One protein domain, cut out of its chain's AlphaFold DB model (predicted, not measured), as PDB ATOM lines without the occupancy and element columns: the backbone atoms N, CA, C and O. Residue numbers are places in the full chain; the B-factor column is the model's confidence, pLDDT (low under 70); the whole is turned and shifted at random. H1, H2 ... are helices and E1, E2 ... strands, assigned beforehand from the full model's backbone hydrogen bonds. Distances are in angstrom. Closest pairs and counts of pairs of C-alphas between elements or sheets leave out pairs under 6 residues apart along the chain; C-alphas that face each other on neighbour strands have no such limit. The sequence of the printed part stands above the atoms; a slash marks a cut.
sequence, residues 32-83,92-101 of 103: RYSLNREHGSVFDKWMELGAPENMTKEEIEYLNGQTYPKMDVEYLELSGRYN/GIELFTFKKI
ATOM      1  N   ARG A  32     167.911 156.793 145.660       94.56
ATOM      2  CA  ARG A  32     168.033 158.247 145.760       94.56
ATOM      3  C   ARG A  32     167.250 158.727 146.976       94.56
ATOM      4  O   ARG A  32     166.094 158.350 147.129       94.56
ATOM      5  N   TYR A  33     167.860 159.581 147.783       93.00
ATOM      6  CA  TYR A  33     167.211 160.309 148.864       93.00
ATOM      7  C   TYR A  33     167.272 161.802 148.558       93.00
ATOM      8  O   TYR A  33     168.367 162.328 148.370       93.00
ATOM      9  N   SER A  34     166.116 162.461 148.508       90.50
ATOM     10  CA  SER A  34     165.995 163.892 148.213       90.50
ATOM     11  C   SER A  34     165.472 164.631 149.442       90.50
ATOM     12  O   SER A  34     164.405 164.294 149.959       90.50
ATOM     13  N   LEU A  35     166.215 165.640 149.890       87.62
ATOM     14  CA  LEU A  35     165.810 166.581 150.930       87.62
ATOM     15  C   LEU A  35     165.793 167.983 150.321       87.62
ATOM     16  O   LEU A  35     166.809 168.430 149.797       87.62
ATOM     17  N   ASN A  36     164.660 168.672 150.347       83.31
ATOM     18  CA  ASN A  36     164.507 170.028 149.819       83.31
ATOM     19  C   ASN A  36     163.321 170.730 150.514       83.31
ATOM     20  O   ASN A  36     162.703 170.153 151.407       83.31
ATOM     21  N   ARG A  37     162.988 171.970 150.125       75.69
ATOM     22  CA  ARG A  37     161.844 172.701 150.716       75.69
ATOM     23  C   ARG A  37     160.499 171.965 150.546       75.69
ATOM     24  O   ARG A  37     159.615 172.115 151.376       75.69
ATOM     25  N   GLU A  38     160.351 171.130 149.517       73.00
ATOM     26  CA  GLU A  38     159.135 170.334 149.286       73.00
ATOM     27  C   GLU A  38     159.121 169.008 150.073       73.00
ATOM     28  O   GLU A  38     158.054 168.454 150.349       73.00
ATOM     29  N   HIS A  39     160.294 168.472 150.424       74.75
ATOM     30  CA  HIS A  39     160.467 167.133 150.990       74.75
ATOM     31  C   HIS A  39     161.470 167.138 152.150       74.75
ATOM     32  O   HIS A  39     162.667 167.335 151.941       74.75
ATOM     33  N   GLY A  40     160.997 166.856 153.369       68.75
ATOM     34  CA  GLY A  40     161.847 166.776 154.562       68.75
ATOM     35  C   GLY A  40     162.088 168.103 155.288       68.75
ATOM     36  O   GLY A  40     162.882 168.152 156.228       68.75
ATOM     37  N   SER A  41     161.392 169.172 154.892       78.75
ATOM     38  CA  SER A  41     161.356 170.431 155.637       78.75
ATOM     39  C   SER A  41     160.130 170.488 156.549       78.75
ATOM     40  O   SER A  41     159.040 170.900 156.149       78.75
ATOM     41  N   VAL A  42     160.310 170.084 157.809       81.94
ATOM     42  CA  VAL A  42     159.265 170.225 158.841       81.94
ATOM     43  C   VAL A  42     158.863 171.680 159.031       81.94
ATOM     44  O   VAL A  42     157.700 171.962 159.289       81.94
ATOM     45  N   PHE A  43     159.818 172.598 158.886       80.88
ATOM     46  CA  PHE A  43     159.569 174.024 159.033       80.88
ATOM     47  C   PHE A  43     158.570 174.530 157.987       80.88
ATOM     48  O   PHE A  43     157.580 175.155 158.355       80.88
ATOM     49  N   ASP A  44     158.778 174.194 156.711       82.06
ATOM     50  CA  ASP A  44     157.861 174.597 155.641       82.06
ATOM     51  C   ASP A  44     156.467 173.986 155.849       82.06
ATOM     52  O   ASP A  44     155.462 174.680 155.707       82.06
ATOM     53  N   LYS A  45     156.381 172.730 156.310       83.06
ATOM     54  CA  LYS A  45     155.094 172.095 156.644       83.06
ATOM     55  C   LYS A  45     154.405 172.690 157.867       83.06
ATOM     56  O   LYS A  45     153.188 172.838 157.861       83.06
ATOM     57  N   TRP A  46     155.150 173.080 158.892       87.25
ATOM     58  CA  TRP A  46     154.593 173.801 160.036       87.25
ATOM     59  C   TRP A  46     154.067 175.185 159.627       87.25
ATOM     60  O   TRP A  46     152.990 175.585 160.069       87.25
ATOM     61  N   MET A  47     154.767 175.882 158.724       86.06
ATOM     62  CA  MET A  47     154.263 177.125 158.134       86.06
ATOM     63  C   MET A  47     152.983 176.896 157.314       86.06
ATOM     64  O   MET A  47     152.043 177.675 157.450       86.06
ATOM     65  N   GLU A  48     152.904 175.826 156.512       86.12
ATOM     66  CA  GLU A  48     151.687 175.452 155.766       86.12
ATOM     67  C   GLU A  48     150.485 175.170 156.687       86.12
ATOM     68  O   GLU A  48     149.354 175.491 156.327       86.12
ATOM     69  N   LEU A  49     150.717 174.629 157.890       86.50
ATOM     70  CA  LEU A  49     149.685 174.433 158.921       86.50
ATOM     71  C   LEU A  49     149.239 175.740 159.607       86.50
ATOM     72  O   LEU A  49     148.401 175.707 160.506       86.50
ATOM     73  N   GLY A  50     149.776 176.893 159.201       90.38
ATOM     74  CA  GLY A  50     149.444 178.198 159.775       90.38
ATOM     75  C   GLY A  50     150.307 178.586 160.973       90.38
ATOM     76  O   GLY A  50     149.904 179.453 161.744       90.38
ATOM     77  N   ALA A  51     151.478 177.958 161.130       89.38
ATOM     78  CA  ALA A  51     152.422 178.217 162.215       89.38
ATOM     79  C   ALA A  51     151.785 178.173 163.626       89.38
ATOM     80  O   ALA A  51     151.960 179.110 164.412       89.38
ATOM     81  N   PRO A  52     151.030 177.111 163.971       91.00
ATOM     82  CA  PRO A  52     150.359 177.024 165.263       91.00
ATOM     83  C   PRO A  52     151.374 177.040 166.413       91.00
ATOM     84  O   PRO A  52     152.340 176.272 166.413       91.00
ATOM     85  N   GLU A  53     151.134 177.891 167.416       89.12
ATOM     86  CA  GLU A  53     151.951 177.949 168.640       89.12
ATOM     87  C   GLU A  53     151.758 176.707 169.520       89.12
ATOM     88  O   GLU A  53     152.693 176.249 170.172       89.12
ATOM     89  N   ASN A  54     150.546 176.142 169.519       92.50
ATOM     90  CA  ASN A  54     150.195 174.936 170.260       92.50
ATOM     91  C   ASN A  54     149.729 173.868 169.275       92.50
ATOM     92  O   ASN A  54     148.700 174.044 168.626       92.50
ATOM     93  N   MET A  55     150.473 172.768 169.186       91.00
ATOM     94  CA  MET A  55     150.125 171.626 168.346       91.00
ATOM     95  C   MET A  55     149.663 170.454 169.199       91.00
ATOM     96  O   MET A  55     150.243 170.134 170.240       91.00
ATOM     97  N   THR A  56     148.618 169.790 168.734       93.81
ATOM     98  CA  THR A  56     148.171 168.498 169.235       93.81
ATOM     99  C   THR A  56     149.210 167.417 168.942       93.81
ATOM    100  O   THR A  56     150.091 167.552 168.091       93.81
ATOM    101  N   LYS A  57     149.088 166.285 169.640       92.25
ATOM    102  CA  LYS A  57     149.944 165.122 169.396       92.25
ATOM    103  C   LYS A  57     149.846 164.625 167.946       92.25
ATOM    104  O   LYS A  57     150.862 164.249 167.375       92.25
ATOM    105  N   GLU A  58     148.650 164.659 167.362       91.25
ATOM    106  CA  GLU A  58     148.400 164.241 165.979       91.25
ATOM    107  C   GLU A  58     149.138 165.135 164.973       91.25
ATOM    108  O   GLU A  58     149.817 164.629 164.084       91.25
ATOM    109  N   GLU A  59     149.088 166.458 165.151       89.62
ATOM    110  CA  GLU A  59     149.797 167.416 164.289       89.62
ATOM    111  C   GLU A  59     151.323 167.254 164.389       89.62
ATOM    112  O   GLU A  59     152.026 167.305 163.378       89.62
ATOM    113  N   ILE A  60     151.844 166.983 165.592       88.19
ATOM    114  CA  ILE A  60     153.270 166.688 165.804       88.19
ATOM    115  C   ILE A  60     153.673 165.387 165.099       88.19
ATOM    116  O   ILE A  60     154.715 165.328 164.447       88.19
ATOM    117  N   GLU A  61     152.868 164.329 165.219       88.06
ATOM    118  CA  GLU A  61     153.125 163.048 164.550       88.06
ATOM    119  C   GLU A  61     153.066 163.184 163.025       88.06
ATOM    120  O   GLU A  61     153.945 162.666 162.330       88.06
ATOM    121  N   TYR A  62     152.099 163.946 162.511       86.50
ATOM    122  CA  TYR A  62     152.003 164.280 161.095       86.50
ATOM    123  C   TYR A  62     153.273 164.979 160.594       86.50
ATOM    124  O   TYR A  62     153.875 164.522 159.619       86.50
ATOM    125  N   LEU A  63     153.730 166.030 161.285       85.44
ATOM    126  CA  LEU A  63     154.954 166.757 160.932       85.44
ATOM    127  C   LEU A  63     156.202 165.870 160.999       85.44
ATOM    128  O   LEU A  63     157.040 165.920 160.098       85.44
ATOM    129  N   ASN A  64     156.310 165.009 162.014       83.62
ATOM    130  CA  ASN A  64     157.406 164.046 162.119       83.62
ATOM    131  C   ASN A  64     157.428 163.071 160.936       83.62
ATOM    132  O   ASN A  64     158.503 162.751 160.427       83.62
ATOM    133  N   GLY A  65     156.263 162.644 160.443       78.75
ATOM    134  CA  GLY A  65     156.156 161.824 159.236       78.75
ATOM    135  C   GLY A  65     156.702 162.508 157.977       78.75
ATOM    136  O   GLY A  65     157.155 161.826 157.060       78.75
ATOM    137  N   GLN A  66     156.733 163.843 157.952       77.56
ATOM    138  CA  GLN A  66     157.265 164.638 156.843       77.56
ATOM    139  C   GLN A  66     158.767 164.946 156.966       77.56
ATOM    140  O   GLN A  66     159.315 165.584 156.073       77.56
ATOM    141  N   THR A  67     159.450 164.503 158.033       76.75
ATOM    142  CA  THR A  67     160.909 164.698 158.223       76.75
ATOM    143  C   THR A  67     161.763 163.833 157.302       76.75
ATOM    144  O   THR A  67     162.941 164.123 157.081       76.75
ATOM    145  N   TYR A  68     161.198 162.740 156.790       80.50
ATOM    146  CA  TYR A  68     161.963 161.766 156.031       80.50
ATOM    147  C   TYR A  68     162.252 162.288 154.617       80.50
ATOM    148  O   TYR A  68     161.344 162.787 153.948       80.50
ATOM    149  N   PRO A  69     163.495 162.142 154.119       85.81
ATOM    150  CA  PRO A  69     163.803 162.437 152.728       85.81
ATOM    151  C   PRO A  69     162.928 161.601 151.797       85.81
ATOM    152  O   PRO A  69     162.688 160.415 152.052       85.81
ATOM    153  N   LYS A  70     162.525 162.181 150.665       89.25
ATOM    154  CA  LYS A  70     161.879 161.410 149.602       89.25
ATOM    155  C   LYS A  70     162.840 160.325 149.122       89.25
ATOM    156  O   LYS A  70     163.985 160.631 148.798       89.25
ATOM    157  N   MET A  71     162.372 159.081 149.050       92.00
ATOM    158  CA  MET A  71     163.165 157.938 148.600       92.00
ATOM    159  C   MET A  71     162.653 157.412 147.256       92.00
ATOM    160  O   MET A  71     161.523 156.939 147.172       92.00
ATOM    161  N   ASP A  72     163.512 157.416 146.238       94.25
ATOM    162  CA  ASP A  72     163.252 156.794 144.936       94.25
ATOM    163  C   ASP A  72     164.210 155.611 144.727       94.25
ATOM    164  O   ASP A  72     165.409 155.709 145.002       94.25
ATOM    165  N   VAL A  73     163.700 154.478 144.234       95.38
ATOM    166  CA  VAL A  73     164.482 153.251 144.010       95.38
ATOM    167  C   VAL A  73     164.421 152.849 142.541       95.38
ATOM    168  O   VAL A  73     163.344 152.764 141.961       95.38
ATOM    169  N   GLU A  74     165.579 152.544 141.962       95.88
ATOM    170  CA  GLU A  74     165.744 152.107 140.574       95.88
ATOM    171  C   GLU A  74     166.633 150.852 140.531       95.88
ATOM    172  O   GLU A  74     167.620 150.747 141.264       95.88
ATOM    173  N   TYR A  75     166.282 149.883 139.685       95.50
ATOM    174  CA  TYR A  75     167.078 148.679 139.439       95.50
ATOM    175  C   TYR A  75     167.689 148.781 138.044       95.50
ATOM    176  O   TYR A  75     166.973 149.010 137.073       95.50
ATOM    177  N   LEU A  76     169.010 148.652 137.959       94.81
ATOM    178  CA  LEU A  76     169.796 148.941 136.767       94.81
ATOM    179  C   LEU A  76     170.617 147.718 136.365       94.81
ATOM    180  O   LEU A  76     171.413 147.233 137.167       94.81
ATOM    181  N   GLU A  77     170.490 147.287 135.115       95.50
ATOM    182  CA  GLU A  77     171.434 146.369 134.478       95.50
ATOM    183  C   GLU A  77     172.471 147.206 133.718       95.50
ATOM    184  O   GLU A  77     172.151 147.891 132.745       95.50
ATOM    185  N   LEU A  78     173.713 147.228 134.207       94.94
ATOM    186  CA  LEU A  78     174.770 148.076 133.658       94.94
ATOM    187  C   LEU A  78     175.755 147.254 132.825       94.94
ATOM    188  O   LEU A  78     176.266 146.228 133.272       94.94
ATOM    189  N   SER A  79     176.067 147.749 131.625       94.12
ATOM    190  CA  SER A  79     176.920 147.073 130.638       94.12
ATOM    191  C   SER A  79     178.138 147.908 130.215       94.12
ATOM    192  O   SER A  79     178.559 147.868 129.061       94.12
ATOM    193  N   GLY A  80     178.709 148.691 131.138       94.06
ATOM    194  CA  GLY A  80     180.013 149.340 130.957       94.06
ATOM    195  C   GLY A  80     180.031 150.861 131.075       94.06
ATOM    196  O   GLY A  80     181.106 151.427 131.279       94.06
ATOM    197  N   ARG A  81     178.886 151.545 131.021       93.88
ATOM    198  CA  ARG A  81     178.794 152.983 131.308       93.88
ATOM    199  C   ARG A  81     177.470 153.318 131.974       93.88
ATOM    200  O   ARG A  81     176.433 152.797 131.587       93.88
ATOM    201  N   TYR A  82     177.520 154.219 132.943       93.94
ATOM    202  CA  TYR A  82     176.351 154.805 133.572       93.94
ATOM    203  C   TYR A  82     176.502 156.321 133.629       93.94
ATOM    204  O   TYR A  82     177.510 156.833 134.120       93.94
ATOM    205  N   ASN A  83     175.485 157.025 133.145       93.38
ATOM    206  CA  ASN A  83     175.393 158.472 133.193       93.38
ATOM    207  C   ASN A  83     174.102 158.898 133.901       93.38
ATOM    208  O   ASN A  83     173.022 158.364 133.662       93.38
ATOM    209  N   GLY A  92     168.702 172.119 148.323       84.38
ATOM    210  CA  GLY A  92     168.487 170.695 148.170       84.38
ATOM    211  C   GLY A  92     169.726 169.890 148.548       84.38
ATOM    212  O   GLY A  92     170.862 170.298 148.288       84.38
ATOM    213  N   ILE A  93     169.498 168.711 149.113       89.31
ATOM    214  CA  ILE A  93     170.498 167.671 149.336       89.31
ATOM    215  C   ILE A  93     170.004 166.403 148.650       89.31
ATOM    216  O   ILE A  93     168.853 165.998 148.797       89.31
ATOM    217  N   GLU A  94     170.902 165.769 147.907       91.31
ATOM    218  CA  GLU A  94     170.637 164.534 147.180       91.31
ATOM    219  C   GLU A  94     171.683 163.493 147.568       91.31
ATOM    220  O   GLU A  94     172.884 163.729 147.421       91.31
ATOM    221  N   LEU A  95     171.238 162.330 148.040       92.94
ATOM    222  CA  LEU A  95     172.099 161.180 148.305       92.94
ATOM    223  C   LEU A  95     171.737 160.046 147.353       92.94
ATOM    224  O   LEU A  95     170.621 159.538 147.372       92.94
ATOM    225  N   PHE A  96     172.713 159.596 146.570       93.94
ATOM    226  CA  PHE A  96     172.586 158.414 145.724       93.94
ATOM    227  C   PHE A  96     173.418 157.276 146.307       93.94
ATOM    228  O   PHE A  96     174.624 157.415 146.509       93.94
ATOM    229  N   THR A  97     172.789 156.125 146.530       94.81
ATOM    230  CA  THR A  97     173.470 154.888 146.924       94.81
ATOM    231  C   THR A  97     173.421 153.885 145.781       94.81
ATOM    232  O   THR A  97     172.361 153.619 145.220       94.81
ATOM    233  N   PHE A  98     174.582 153.330 145.436       93.50
ATOM    234  CA  PHE A  98     174.731 152.284 144.428       93.50
ATOM    235  C   PHE A  98     175.125 150.984 145.111       93.50
ATOM    236  O   PHE A  98     176.257 150.847 145.578       93.50
ATOM    237  N   LYS A  99     174.213 150.015 145.148       95.56
ATOM    238  CA  LYS A  99     174.483 148.693 145.713       95.56
ATOM    239  C   LYS A  99     174.450 147.646 144.612       95.56
ATOM    240  O   LYS A  99     173.423 147.472 143.968       95.56
ATOM    241  N   LYS A 100     175.562 146.937 144.413       94.56
ATOM    242  CA  LYS A 100     175.592 145.788 143.504       94.56
ATOM    243  C   LYS A 100     174.686 144.688 144.055       94.56
ATOM    244  O   LYS A 100     174.705 144.418 145.257       94.56
ATOM    245  N   ILE A 101     173.886 144.091 143.187       95.06
ATOM    246  CA  ILE A 101     173.023 142.966 143.522       95.06
ATOM    247  C   ILE A 101     173.841 141.709 143.258       95.06
ATOM    248  O   ILE A 101     174.148 141.379 142.115       95.06
TER     249      ILE A 101
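This is residues 32 to 83 and 92 to 101 of the 103 residues of an uncharacterized protein of [Clostridium] ultunense Esp (UniProt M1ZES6). A long, thin rod has a small, twisted sheet of three strands toward one end and, off the sheet at the other, two short helices, H1 and H2, that meet near the first residue of H1 and the last residues of H2 as a steep V. The short E1 lies between the long E2 and E3, and E2 runs on past it, sticks out with residues 78 to 83 and folds back at residue 80. The printed part has 62 residues, in the order E1, H1, H2, E2, E3; the sheet's order is E2, E1, E3, antiparallel, and the class is mixed. It is extended, with a radius of gyration of the C-alphas of 16.9 A and spans of 55 by 20 by 11 A.

Start at E1, residues 32 to 35, the inner strand. Beside it find E3, residues 93 to 100, antiparallel at 165 degrees, with N 33 and O 95 2.8 A apart, within hydrogen-bond range. E2, residues 70 to 83, is its other neighbour, antiparallel at 138 degrees, with N 34 and O 70 at 2.8 A, also within range. E2 bends by 146 degrees at residue 80. H1, residues 42 to 48, and H2, residues 57 to 65, touch; their closest C-alphas, Val 42 and Leu 63, are 5.9 A apart. They run opposite ways at a steep tilt of 60 degrees. Neither is on the sheet. In both, every O i to N i+4 pair is within hydrogen-bond range.

Find C-alpha 32 at (168.033, 158.247, 145.760), where E1 begins; it is 10.1 A long. H1 measures 9.7 A, H2 12.4 A and E2 21.5 A. E3 runs 23.2 A to C-alpha 100 at (175.592, 145.788, 143.504).

The C-alphas farthest apart, Asn 54 and Gly 80, are 55.6 A apart. Residues 84 to 91 are not printed, and C-alphas 83 and 92 stand 20.5 A apart across the cut. Of the links printed whole, none is long. Of the printed residues, residue 40 alone has a pLDDT under 70.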